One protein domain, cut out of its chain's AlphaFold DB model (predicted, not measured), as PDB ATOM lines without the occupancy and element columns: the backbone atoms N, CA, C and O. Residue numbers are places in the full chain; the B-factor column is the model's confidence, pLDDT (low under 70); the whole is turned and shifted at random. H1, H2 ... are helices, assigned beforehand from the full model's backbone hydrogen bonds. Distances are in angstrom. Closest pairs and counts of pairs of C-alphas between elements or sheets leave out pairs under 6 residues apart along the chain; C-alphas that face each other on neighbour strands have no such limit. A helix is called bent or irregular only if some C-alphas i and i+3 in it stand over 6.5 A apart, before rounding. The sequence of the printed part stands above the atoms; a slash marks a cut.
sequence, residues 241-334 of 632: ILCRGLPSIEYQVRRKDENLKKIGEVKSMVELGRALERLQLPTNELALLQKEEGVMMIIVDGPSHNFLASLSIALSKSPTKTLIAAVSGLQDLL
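AT A GLANCE: This is residues 241 to 334 of the 632 residues of the protein "Centromere protein I" of Lygus hesperus (UniProt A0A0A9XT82). The short helix H2 lies in the middle of a small helical group, with H3, H4 and H5 arranged round it, while H1 and the loop of residues 252 to 259 make one end of the longest axis and H5 lies toward the other. A long unnamed stretch, residues 241 to 268, precedes H1, and a short parallel pairing ties its residues 261 to 262 to residues 279 to 280, just after H1. The printed part has 94 residues with five named helices, H1 to H5 in chain order, and no named strand; the class is all helix. It is compact, with a radius of gyration of the C-alphas of 13.2 A, and only just elongated, spanning 40 by 26 by 23 A.

IN THESE COORDINATES: H1, residues 269 to 278, begins at C-alpha (139.145, 145.685, 124.799), measures 14.5 A and is irregular: C-alphas 274 and 277 are 7.9 A apart. H2 is residues 285 to 290, 9.9 A; H3 is 292 to 301, 14.2 A; H4 is 305 to 316, 16.7 A. H5, residues 321 to 333, 18.9 A, ends at C-alpha (135.958, 131.243, 131.612).

HOW THE PARTS SIT: H2 touches H3 only at the corner by their link, C-alphas 288 and 294 being closest at 4.1 A. H4, with residues 306 to 311 alone, touches H2 about perpendicular at 73 degrees; C-alphas 285 and 307 are closest, 5.0 A. H5 is close but not clearly touching H2, C-alphas 289 and 326 being closest at 6.5 A. H4 and H5 are near each other. H1 is close but not clearly touching H3, C-alphas 269 and 293 being closest at 6.3 A, and is apart from H4 and H5. In H3 and H4 every O i to N i+4 pair is within hydrogen-bond range; H1 has 4 of 6, H5 8 of 9, and H2 0 of 2 but 3 of 3 O i to N i+3 pairs.

THE WHOLE: The farthest C-alphas, of Asp 257 and Lys 321, are 40.3 A apart. The printed part has no cut, and no link between helices is long. Confidence is under 70 at residues 241 to 249 and 253 to 259.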
ATOM      1  N   ILE A 241     127.683 138.570 130.003       42.22
ATOM      2  CA  ILE A 241     127.541 138.390 131.438       42.22
ATOM      3  C   ILE A 241     126.863 139.617 132.127       42.22
ATOM      4  O   ILE A 241     126.659 139.589 133.340       42.22
ATOM      5  N   LEU A 242     126.428 140.673 131.397       45.44
ATOM      6  CA  LEU A 242     125.849 141.894 131.977       45.44
ATOM      7  C   LEU A 242     124.473 141.631 132.575       45.44
ATOM      8  O   LEU A 242     123.426 141.640 131.926       45.44
ATOM      9  N   CYS A 243     124.486 141.495 133.886       47.66
ATOM     10  CA  CYS A 243     123.291 141.402 134.682       47.66
ATOM     11  C   CYS A 243     122.900 142.789 135.201       47.66
ATOM     12  O   CYS A 243     123.546 143.318 136.103       47.66
ATOM     13  N   ARG A 244     121.781 143.346 134.708       45.75
ATOM     14  CA  ARG A 244     121.182 144.605 135.218       45.75
ATOM     15  C   ARG A 244     120.795 144.560 136.714       45.75
ATOM     16  O   ARG A 244     120.411 145.582 137.266       45.75
ATOM     17  N   GLY A 245     120.891 143.397 137.371       54.72
ATOM     18  CA  GLY A 245     120.623 143.202 138.805       54.72
ATOM     19  C   GLY A 245     121.863 143.153 139.710       54.72
ATOM     20  O   GLY A 245     121.743 142.754 140.865       54.72
ATOM     21  N   LEU A 246     123.048 143.486 139.193       66.62
ATOM     22  CA  LEU A 246     124.292 143.567 139.965       66.62
ATOM     23  C   LEU A 246     124.484 144.969 140.578       66.62
ATOM     24  O   LEU A 246     123.906 145.940 140.090       66.62
ATOM     25  N   PRO A 247     125.300 145.106 141.641       68.62
ATOM     26  CA  PRO A 247     125.522 146.391 142.304       68.62
ATOM     27  C   PRO A 247     126.167 147.406 141.362       68.62
ATOM     28  O   PRO A 247     127.147 147.074 140.700       68.62
ATOM     29  N   SER A 248     125.624 148.626 141.319       69.31
ATOM     30  CA  SER A 248     126.068 149.727 140.458       69.31
ATOM     31  C   SER A 248     127.579 149.968 140.510       69.31
ATOM     32  O   SER A 248     128.223 149.830 141.553       69.31
ATOM     33  N   ILE A 249     128.146 150.379 139.372       63.84
ATOM     34  CA  ILE A 249     129.559 150.747 139.270       63.84
ATOM     35  C   ILE A 249     129.777 152.084 139.999       63.84
ATOM     36  O   ILE A 249     129.599 153.160 139.432       63.84
ATOM     37  N   GLU A 250     130.176 152.009 141.266       72.25
ATOM     38  CA  GLU A 250     130.465 153.171 142.112       72.25
ATOM     39  C   GLU A 250     131.956 153.262 142.436       72.25
ATOM     40  O   GLU A 250     132.597 152.260 142.750       72.25
ATOM     41  N   TYR A 251     132.517 154.470 142.423       76.00
ATOM     42  CA  TYR A 251     133.937 154.710 142.682       76.00
ATOM     43  C   TYR A 251     134.137 155.533 143.945       76.00
ATOM     44  O   TYR A 251     133.468 156.546 144.145       76.00
ATOM     45  N   GLN A 252     135.129 155.160 144.753       70.00
ATOM     46  CA  GLN A 252     135.597 156.033 145.822       70.00
ATOM     47  C   GLN A 252     136.193 157.317 145.231       70.00
ATOM     48  O   GLN A 252     136.999 157.282 144.297       70.00
ATOM     49  N   VAL A 253     135.815 158.457 145.809       60.12
ATOM     50  CA  VAL A 253     136.374 159.766 145.458       60.12
ATOM     51  C   VAL A 253     137.824 159.823 145.951       60.12
ATOM     52  O   VAL A 253     138.070 159.891 147.154       60.12
ATOM     53  N   ARG A 254     138.794 159.771 145.030       60.44
ATOM     54  CA  ARG A 254     140.231 159.910 145.330       60.44
ATOM     55  C   ARG A 254     140.749 161.322 145.027       60.44
ATOM     56  O   ARG A 254     140.082 162.112 144.360       60.44
ATOM     57  N   ARG A 255     141.926 161.660 145.575       51.78
ATOM     58  CA  ARG A 255     142.596 162.965 145.383       51.78
ATOM     59  C   ARG A 255     142.866 163.220 143.889       51.78
ATOM     60  O   ARG A 255     143.196 162.294 143.161       51.78
ATOM     61  N   LYS A 256     142.763 164.488 143.463       52.88
ATOM     62  CA  LYS A 256     142.840 164.972 142.063       52.88
ATOM     63  C   LYS A 256     144.121 164.620 141.279       52.88
ATOM     64  O   LYS A 256     144.137 164.851 140.076       52.88
ATOM     65  N   ASP A 257     145.157 164.091 141.925       47.41
ATOM     66  CA  ASP A 257     146.484 163.894 141.319       47.41
ATOM     67  C   ASP A 257     146.683 162.524 140.637       47.41
ATOM     68  O   ASP A 257     147.692 162.310 139.970       47.41
ATOM     69  N   GLU A 258     145.729 161.594 140.742       59.94
ATOM     70  CA  GLU A 258     145.797 160.291 140.065       59.94
ATOM     71  C   GLU A 258     145.037 160.343 138.726       59.94
ATOM     72  O   GLU A 258     143.808 160.314 138.694       59.94
ATOM     73  N   ASN A 259     145.759 160.416 137.599       69.88
ATOM     74  CA  ASN A 259     145.193 160.403 136.238       69.88
ATOM     75  C   ASN A 259     144.742 158.978 135.833       69.88
ATOM     76  O   ASN A 259     145.261 158.391 134.880       69.88
ATOM     77  N   LEU A 260     143.845 158.392 136.631       77.31
ATOM     78  CA  LEU A 260     143.316 157.040 136.466       77.31
ATOM     79  C   LEU A 260     142.036 157.053 135.633       77.31
ATOM     80  O   LEU A 260     141.192 157.940 135.757       77.31
ATOM     81  N   LYS A 261     141.874 156.022 134.809       81.81
ATOM     82  CA  LYS A 261     140.695 155.808 133.980       81.81
ATOM     83  C   LYS A 261     139.761 154.811 134.643       81.81
ATOM     84  O   LYS A 261     140.173 153.709 134.992       81.81
ATOM     85  N   LYS A 262     138.489 155.163 134.789       85.62
ATOM     86  CA  LYS A 262     137.488 154.267 135.377       85.62
ATOM     87  C   LYS A 262     137.141 153.143 134.414       85.62
ATOM     88  O   LYS A 262     136.874 153.401 133.243       85.62
ATOM     89  N   ILE A 263     137.043 151.912 134.915       81.88
ATOM     90  CA  ILE A 263     136.657 150.775 134.065       81.88
ATOM     91  C   ILE A 263     135.270 150.945 133.420       81.88
ATOM     92  O   ILE A 263     135.058 150.550 132.280       81.88
ATOM     93  N   GLY A 264     134.336 151.618 134.097       75.62
ATOM     94  CA  GLY A 264     133.013 151.926 133.563       75.62
ATOM     95  C   GLY A 264     133.047 152.858 132.347       75.62
ATOM     96  O   GLY A 264     132.098 152.845 131.567       75.62
ATOM     97  N   GLU A 265     134.128 153.621 132.158       80.12
ATOM     98  CA  GLU A 265     134.331 154.546 131.033       80.12
ATOM     99  C   GLU A 265     135.072 153.899 129.851       80.12
ATOM    100  O   GLU A 265     135.165 154.508 128.784       80.12
ATOM    101  N   VAL A 266     135.595 152.679 130.019       81.19
ATOM    102  CA  VAL A 266     136.214 151.899 128.941       81.19
ATOM    103  C   VAL A 266     135.117 151.365 128.017       81.19
ATOM    104  O   VAL A 266     134.089 150.871 128.484       81.19
ATOM    105  N   LYS A 267     135.323 151.514 126.704       79.38
ATOM    106  CA  LYS A 267     134.354 151.178 125.648       79.38
ATOM    107  C   LYS A 267     134.809 150.034 124.738       79.38
ATOM    108  O   LYS A 267     134.093 149.690 123.804       79.38
ATOM    109  N   SER A 268     136.038 149.541 124.907       81.50
ATOM    110  CA  SER A 268     136.578 148.451 124.089       81.50
ATOM    111  C   SER A 268     137.745 147.730 124.762       81.50
ATOM    112  O   SER A 268     138.495 148.325 125.538       81.50
ATOM    113  N   MET A 269     137.991 146.483 124.353       82.06
ATOM    114  CA  MET A 269     139.145 145.685 124.799       82.06
ATOM    115  C   MET A 269     140.499 146.325 124.454       82.06
ATOM    116  O   MET A 269     141.455 146.227 125.218       82.06
ATOM    117  N   VAL A 270     140.594 147.030 123.320       83.06
ATOM    118  CA  VAL A 270     141.825 147.740 122.923       83.06
ATOM    119  C   VAL A 270     142.113 148.901 123.876       83.06
ATOM    120  O   VAL A 270     143.260 149.169 124.228       83.06
ATOM    121  N   GLU A 271     141.067 149.608 124.294       83.75
ATOM    122  CA  GLU A 271     141.168 150.686 125.270       83.75
ATOM    123  C   GLU A 271     141.473 150.161 126.674       83.75
ATOM    124  O   GLU A 271     142.285 150.773 127.365       83.75
ATOM    125  N   LEU A 272     140.901 149.009 127.048       84.81
ATOM    126  CA  LEU A 272     141.232 148.299 128.283       84.81
ATOM    127  C   LEU A 272     142.727 147.970 128.339       84.81
ATOM    128  O   LEU A 272     143.404 148.362 129.285       84.81
ATOM    129  N   GLY A 273     143.264 147.356 127.279       83.69
ATOM    130  CA  GLY A 273     144.682 146.995 127.203       83.69
ATOM    131  C   GLY A 273     145.628 148.196 127.323       83.69
ATOM    132  O   GLY A 273     146.678 148.092 127.946       83.69
ATOM    133  N   ARG A 274     145.253 149.371 126.792       85.06
ATOM    134  CA  ARG A 274     146.048 150.610 126.944       85.06
ATOM    135  C   ARG A 274     145.945 151.238 128.333       85.06
ATOM    136  O   ARG A 274     146.819 152.016 128.707       85.06
ATOM    137  N   ALA A 275     144.856 150.977 129.050       83.62
ATOM    138  CA  ALA A 275     144.553 151.595 130.335       83.62
ATOM    139  C   ALA A 275     144.855 150.688 131.539       83.62
ATOM    140  O   ALA A 275     144.652 151.136 132.663       83.62
ATOM    141  N   LEU A 276     145.354 149.465 131.316       81.75
ATOM    142  CA  LEU A 276     145.535 148.423 132.335       81.75
ATOM    143  C   LEU A 276     146.280 148.927 133.588       81.75
ATOM    144  O   LEU A 276     145.788 148.797 134.702       81.75
ATOM    145  N   GLU A 277     147.415 149.610 133.402       79.56
ATOM    146  CA  GLU A 277     148.250 150.133 134.502       79.56
ATOM    147  C   GLU A 277     147.648 151.350 135.228       79.56
ATOM    148  O   GLU A 277     148.131 151.758 136.284       79.56
ATOM    149  N   ARG A 278     146.622 151.980 134.648       83.88
ATOM    150  CA  ARG A 278     145.999 153.211 135.159       83.88
ATOM    151  C   ARG A 278     144.501 153.041 135.371       83.88
ATOM    152  O   ARG A 278     143.764 154.027 135.336       83.88
ATOM    153  N   LEU A 279     144.038 151.810 135.561       86.38
ATOM    154  CA  LEU A 279     142.624 151.526 135.722       86.38
ATOM    155  C   LEU A 279     142.181 151.773 137.169       86.38
ATOM    156  O   LEU A 279     142.783 151.277 138.118       86.38
ATOM    157  N   GLN A 280     141.087 152.507 137.343       84.81
ATOM    158  CA  GLN A 280     140.372 152.569 138.611       84.81
ATOM    159  C   GLN A 280     139.272 151.503 138.608       84.81
ATOM    160  O   GLN A 280     138.367 151.535 137.763       84.81
ATOM    161  N   LEU A 281     139.340 150.581 139.571       84.06
ATOM    162  CA  LEU A 281     138.309 149.572 139.811       84.06
ATOM    163  C   LEU A 281     137.159 150.134 140.669       84.06
ATOM    164  O   LEU A 281     137.365 151.091 141.427       84.06
ATOM    165  N   PRO A 282     135.938 149.583 140.543       83.75
ATOM    166  CA  PRO A 282     134.796 149.993 141.349       83.75
ATOM    167  C   PRO A 282     134.992 149.608 142.820       83.75
ATOM    168  O   PRO A 282     135.716 148.676 143.149       83.75
ATOM    169  N   THR A 283     134.286 150.302 143.708       81.06
ATOM    170  CA  THR A 283     134.286 150.044 145.156       81.06
ATOM    171  C   THR A 283     133.734 148.657 145.473       81.06
ATOM    172  O   THR A 283     134.237 147.975 146.360       81.06
ATOM    173  N   ASN A 284     132.702 148.242 144.733       84.25
ATOM    174  CA  ASN A 284     132.210 146.875 144.738       84.25
ATOM    175  C   ASN A 284     132.636 146.190 143.440       84.25
ATOM    176  O   ASN A 284     132.044 146.412 142.385       84.25
ATOM    177  N   GLU A 285     133.659 145.348 143.525       87.12
ATOM    178  CA  GLU A 285     134.220 144.667 142.360       87.12
ATOM    179  C   GLU A 285     133.252 143.645 141.738       87.12
ATOM    180  O   GLU A 285     133.434 143.277 140.583       87.12
ATOM    181  N   LEU A 286     132.151 143.259 142.403       86.88
ATOM    182  CA  LEU A 286     131.081 142.493 141.739       86.88
ATOM    183  C   LEU A 286     130.452 143.247 140.563       86.88
ATOM    184  O   LEU A 286     129.930 142.621 139.643       86.88
ATOM    185  N   ALA A 287     130.522 144.580 140.565       84.88
ATOM    186  CA  ALA A 287     130.055 145.402 139.458       84.88
ATOM    187  C   ALA A 287     130.846 145.144 138.161       84.88
ATOM    188  O   ALA A 287     130.357 145.456 137.079       84.88
ATOM    189  N   LEU A 288     132.039 144.539 138.243       86.94
ATOM    190  CA  LEU A 288     132.831 144.135 137.076       86.94
ATOM    191  C   LEU A 288     132.106 143.097 136.217       86.94
ATOM    192  O   LEU A 288     132.255 143.115 135.002       86.94
ATOM    193  N   LEU A 289     131.260 142.257 136.818       86.00
ATOM    194  CA  LEU A 289     130.431 141.297 136.086       86.00
ATOM    195  C   LEU A 289     129.371 141.993 135.207       86.00
ATOM    196  O   LEU A 289     128.786 141.368 134.336       86.00
ATOM    197  N   GLN A 290     129.127 143.297 135.386       79.19
ATOM    198  CA  GLN A 290     128.215 144.060 134.527       79.19
ATOM    199  C   GLN A 290     128.817 144.483 133.192       79.19
ATOM    200  O   GLN A 290     128.112 145.148 132.439       79.19
ATOM    201  N   LYS A 291     130.101 144.203 132.934       76.44
ATOM    202  CA  LYS A 291     130.849 144.605 131.732       76.44
ATOM    203  C   LYS A 291     131.744 143.479 131.250       76.44
ATOM    204  O   LYS A 291     132.429 142.858 132.054       76.44
ATOM    205  N   GLU A 292     131.788 143.252 129.939       80.88
ATOM    206  CA  GLU A 292     132.750 142.316 129.350       80.88
ATOM    207  C   GLU A 292     134.184 142.697 129.702       80.88
ATOM    208  O   GLU A 292     134.982 141.841 130.064       80.88
ATOM    209  N   GLU A 293     134.505 143.990 129.661       83.38
ATOM    210  CA  GLU A 293     135.827 144.486 130.027       83.38
ATOM    211  C   GLU A 293     136.154 144.176 131.491       83.38
ATOM    212  O   GLU A 293     137.287 143.828 131.811       83.38
ATOM    213  N   GLY A 294     135.159 144.255 132.381       85.31
ATOM    214  CA  GLY A 294     135.317 143.897 133.789       85.31
ATOM    215  C   GLY A 294     135.527 142.401 133.997       85.31
ATOM    216  O   GLY A 294     136.400 142.012 134.769       85.31
ATOM    217  N   VAL A 295     134.794 141.562 133.266       86.44
ATOM    218  CA  VAL A 295     135.011 140.110 133.257       86.44
ATOM    219  C   VAL A 295     136.406 139.768 132.731       86.44
ATOM    220  O   VAL A 295     137.103 138.965 133.344       86.44
ATOM    221  N   MET A 296     136.853 140.403 131.647       85.38
ATOM    222  CA  MET A 296     138.187 140.172 131.088       85.38
ATOM    223  C   MET A 296     139.299 140.582 132.052       85.38
ATOM    224  O   MET A 296     140.293 139.867 132.143       85.38
ATOM    225  N   MET A 297     139.118 141.657 132.826       84.81
ATOM    226  CA  MET A 297     140.047 141.993 133.912       84.81
ATOM    227  C   MET A 297     140.151 140.861 134.938       84.81
ATOM    228  O   MET A 297     141.253 140.478 135.315       84.81
ATOM    229  N   ILE A 298     139.018 140.275 135.343       86.44
ATOM    230  CA  ILE A 298     139.004 139.145 136.283       86.44
ATOM    231  C   ILE A 298     139.676 137.904 135.678       86.44
ATOM    232  O   ILE A 298     140.309 137.144 136.402       86.44
ATOM    233  N   ILE A 299     139.549 137.673 134.372       83.44
ATOM    234  CA  ILE A 299     140.169 136.520 133.704       83.44
ATOM    235  C   ILE A 299     141.688 136.686 133.605       83.44
ATOM    236  O   ILE A 299     142.413 135.726 133.850       83.44
ATOM    237  N   VAL A 300     142.158 137.881 133.236       79.88
ATOM    238  CA  VAL A 300     143.584 138.160 133.006       79.88
ATOM    239  C   VAL A 300     144.354 138.264 134.321       79.88
ATOM    240  O   VAL A 300     145.370 137.595 134.477       79.88
ATOM    241  N   ASP A 301     143.862 139.057 135.276       78.81
ATOM    242  CA  ASP A 301     144.556 139.286 136.553       78.81
ATOM    243  C   ASP A 301     144.174 138.248 137.625       78.81
ATOM    244  O   ASP A 301     144.839 138.103 138.657       78.81
ATOM    245  N   GLY A 302     143.095 137.503 137.383       81.69
ATOM    246  CA  GLY A 302     142.439 136.672 138.378       81.69
ATOM    247  C   GLY A 302     141.478 137.466 139.279       81.69
ATOM    248  O   GLY A 302     141.546 138.693 139.379       81.69
ATOM    249  N   PRO A 303     140.550 136.783 139.972       88.62
ATOM    250  CA  PRO A 303     139.645 137.436 140.912       88.62
ATOM    251  C   PRO A 303     140.401 137.934 142.147       88.62
ATOM    252  O   PRO A 303     141.072 137.155 142.817       88.62
ATOM    253  N   SER A 304     140.235 139.213 142.491       88.88
ATOM    254  CA  SER A 304     140.878 139.826 143.661       88.88
ATOM    255  C   SER A 304     140.277 139.351 144.997       88.88
ATOM    256  O   SER A 304     139.154 138.837 145.062       88.88
ATOM    257  N   HIS A 305     140.980 139.593 146.112       88.81
ATOM    258  CA  HIS A 305     140.443 139.314 147.452       88.81
ATOM    259  C   HIS A 305     139.157 140.099 147.751       88.81
ATOM    260  O   HIS A 305     138.253 139.560 148.392       88.81
ATOM    261  N   ASN A 306     139.052 141.345 147.274       87.56
ATOM    262  CA  ASN A 306     137.858 142.168 147.466       87.56
ATOM    263  C   ASN A 306     136.678 141.598 146.679       87.56
ATOM    264  O   ASN A 306     135.587 141.475 147.231       87.56
ATOM    265  N   PHE A 307     136.911 141.194 145.426       91.62
ATOM    266  CA  PHE A 307     135.905 140.540 144.596       91.62
ATOM    267  C   PHE A 307     135.364 139.279 145.276       91.62
ATOM    268  O   PHE A 307     134.151 139.135 145.434       91.62
ATOM    269  N   LEU A 308     136.251 138.394 145.745       92.19
ATOM    270  CA  LEU A 308     135.858 137.153 146.418       92.19
ATOM    271  C   LEU A 308     135.093 137.416 147.727       92.19
ATOM    272  O   LEU A 308     134.104 136.737 148.005       92.19
ATOM    273  N   ALA A 309     135.504 138.417 148.510       89.44
ATOM    274  CA  ALA A 309     134.804 138.808 149.732       89.44
ATOM    275  C   ALA A 309     133.405 139.378 149.436       89.44
ATOM    276  O   ALA A 309     132.425 138.977 150.066       89.44
ATOM    277  N   SER A 310     133.288 140.273 148.449       89.94
ATOM    278  CA  SER A 310     131.999 140.808 148.001       89.94
ATOM    279  C   SER A 310     131.085 139.702 147.475       89.94
ATOM    280  O   SER A 310     129.908 139.673 147.836       89.94
ATOM    281  N   LEU A 311     131.624 138.761 146.691       92.81
ATOM    282  CA  LEU A 311     130.890 137.600 146.191       92.81
ATOM    283  C   LEU A 311     130.356 136.735 147.332       92.81
ATOM    284  O   LEU A 311     129.175 136.400 147.331       92.81
ATOM    285  N   SER A 312     131.190 136.426 148.327       91.25
ATOM    286  CA  SER A 312     130.768 135.652 149.497       91.25
ATOM    287  C   SER A 312     129.591 136.312 150.218       91.25
ATOM    288  O   SER A 312     128.613 135.640 150.526       91.25
ATOM    289  N   ILE A 313     129.646 137.629 150.441       85.81
ATOM    290  CA  ILE A 313     128.560 138.370 151.101       85.81
ATOM    291  C   ILE A 313     127.283 138.348 150.251       85.81
ATOM    292  O   ILE A 313     126.186 138.220 150.797       85.81
ATOM    293  N   ALA A 314     127.412 138.497 148.932       86.94
ATOM    294  CA  ALA A 314     126.274 138.502 148.020       86.94
ATOM    295  C   ALA A 314     125.592 137.126 147.944       86.94
ATOM    296  O   ALA A 314     124.366 137.053 147.984       86.94
ATOM    297  N   LEU A 315     126.374 136.043 147.915       87.25
ATOM    298  CA  LEU A 315     125.863 134.670 147.934       87.25
ATOM    299  C   LEU A 315     125.156 134.317 149.250       87.25
ATOM    300  O   LEU A 315     124.151 133.615 149.230       87.25
ATOM    301  N   SER A 316     125.608 134.843 150.393       80.56
ATOM    302  CA  SER A 316     124.943 134.599 151.682       80.56
ATOM    303  C   SER A 316     123.597 135.324 151.843       80.56
ATOM    304  O   SER A 316     122.801 134.947 152.699       80.56
ATOM    305  N   LYS A 317     123.312 136.364 151.049       77.69
ATOM    306  CA  LYS A 317     122.101 137.199 151.165       77.69
ATOM    307  C   LYS A 317     121.054 136.847 150.103       77.69
ATOM    308  O   LYS A 317     120.610 137.735 149.384       77.69
ATOM    309  N   SER A 318     120.688 135.564 150.003       70.94
ATOM    310  CA  SER A 318     119.696 135.032 149.044       70.94
ATOM    311  C   SER A 318     119.967 135.502 147.599       70.94
ATOM    312  O   SER A 318     119.387 136.495 147.150       70.94
ATOM    313  N   PRO A 319     120.875 134.834 146.871       78.38
ATOM    314  CA  PRO A 319     121.406 135.355 145.623       78.38
ATOM    315  C   PRO A 319     120.330 135.431 144.544       78.38
ATOM    316  O   PRO A 319     119.469 134.558 144.413       78.38
ATOM    317  N   THR A 320     120.395 136.487 143.742       80.44
ATOM    318  CA  THR A 320     119.501 136.659 142.601       80.44
ATOM    319  C   THR A 320     119.866 135.689 141.477       80.44
ATOM    320  O   THR A 320     121.029 135.327 141.289       80.44
ATOM    321  N   LYS A 321     118.869 135.325 140.662       79.31
ATOM    322  CA  LYS A 321     119.045 134.497 139.453       79.31
ATOM    323  C   LYS A 321     120.137 135.053 138.529       79.31
ATOM    324  O   LYS A 321     120.935 134.314 137.965       79.31
ATOM    325  N   THR A 322     120.179 136.378 138.425       80.38
ATOM    326  CA  THR A 322     121.153 137.128 137.634       80.38
ATOM    327  C   THR A 322     122.573 137.002 138.184       80.38
ATOM    328  O   THR A 322     123.495 136.742 137.419       80.38
ATOM    329  N   LEU A 323     122.763 137.111 139.503       84.56
ATOM    330  CA  LEU A 323     124.075 136.908 140.117       84.56
ATOM    331  C   LEU A 323     124.591 135.486 139.864       84.56
ATOM    332  O   LEU A 323     125.746 135.329 139.482       84.56
ATOM    333  N   ILE A 324     123.745 134.465 140.034       84.62
ATOM    334  CA  ILE A 324     124.154 133.074 139.801       84.62
ATOM    335  C   ILE A 324     124.534 132.835 138.338       84.62
ATOM    336  O   ILE A 324     125.576 132.239 138.082       84.62
ATOM    337  N   ALA A 325     123.747 133.346 137.387       83.75
ATOM    338  CA  ALA A 325     124.068 133.241 135.966       83.75
ATOM    339  C   ALA A 325     125.410 133.917 135.629       83.75
ATOM    340  O   ALA A 325     126.235 133.331 134.930       83.75
ATOM    341  N   ALA A 326     125.669 135.111 136.176       83.81
ATOM    342  CA  ALA A 326     126.940 135.806 135.980       83.81
ATOM    343  C   ALA A 326     128.127 135.052 136.602       83.81
ATOM    344  O   ALA A 326     129.198 134.982 136.005       83.81
ATOM    345  N   VAL A 327     127.938 134.466 137.788       89.25
ATOM    346  CA  VAL A 327     128.961 133.662 138.473       89.25
ATOM    347  C   VAL A 327     129.248 132.375 137.709       89.25
ATOM    348  O   VAL A 327     130.414 132.059 137.503       89.25
ATOM    349  N   SER A 328     128.219 131.660 137.251       86.69
ATOM    350  CA  SER A 328     128.371 130.460 136.421       86.69
ATOM    351  C   SER A 328     129.108 130.789 135.115       86.69
ATOM    352  O   SER A 328     130.128 130.166 134.824       86.69
ATOM    353  N   GLY A 329     128.708 131.858 134.416       86.06
ATOM    354  CA  GLY A 329     129.390 132.329 133.207       86.06
ATOM    355  C   GLY A 329     130.843 132.759 133.442       86.06
ATOM    356  O   GLY A 329     131.704 132.497 132.607       86.06
ATOM    357  N   LEU A 330     131.161 133.362 134.593       86.94
ATOM    358  CA  LEU A 330     132.551 133.647 134.958       86.94
ATOM    359  C   LEU A 330     133.334 132.357 135.251       86.94
ATOM    360  O   LEU A 330     134.439 132.197 134.737       86.94
ATOM    361  N   GLN A 331     132.782 131.430 136.044       86.06
ATOM    362  CA  GLN A 331     133.412 130.124 136.281       86.06
ATOM    363  C   GLN A 331     133.663 129.390 134.967       86.06
ATOM    364  O   GLN A 331     134.629 128.638 134.869       86.06
ATOM    365  N   ASP A 332     132.837 129.633 133.945       83.62
ATOM    366  CA  ASP A 332     133.028 129.011 132.651       83.62
ATOM    367  C   ASP A 332     134.319 129.408 131.940       83.62
ATOM    368  O   ASP A 332     134.900 128.584 131.226       83.62
ATOM    369  N   LEU A 333     134.772 130.632 132.197       83.06
ATOM    370  CA  LEU A 333     135.958 131.243 131.612       83.06
ATOM    371  C   LEU A 333     137.211 131.046 132.477       83.06
ATOM    372  O   LEU A 333     138.329 131.180 131.980       83.06
ATOM    373  N   LEU A 334     137.041 130.718 133.758       80.94
ATOM    374  CA  LEU A 334     138.143 130.492 134.685       80.94
ATOM    375  C   LEU A 334     138.669 129.053 134.614       80.94
ATOM    376  O   LEU A 334     137.944 128.094 134.351       80.94
TER     377      LEU A 334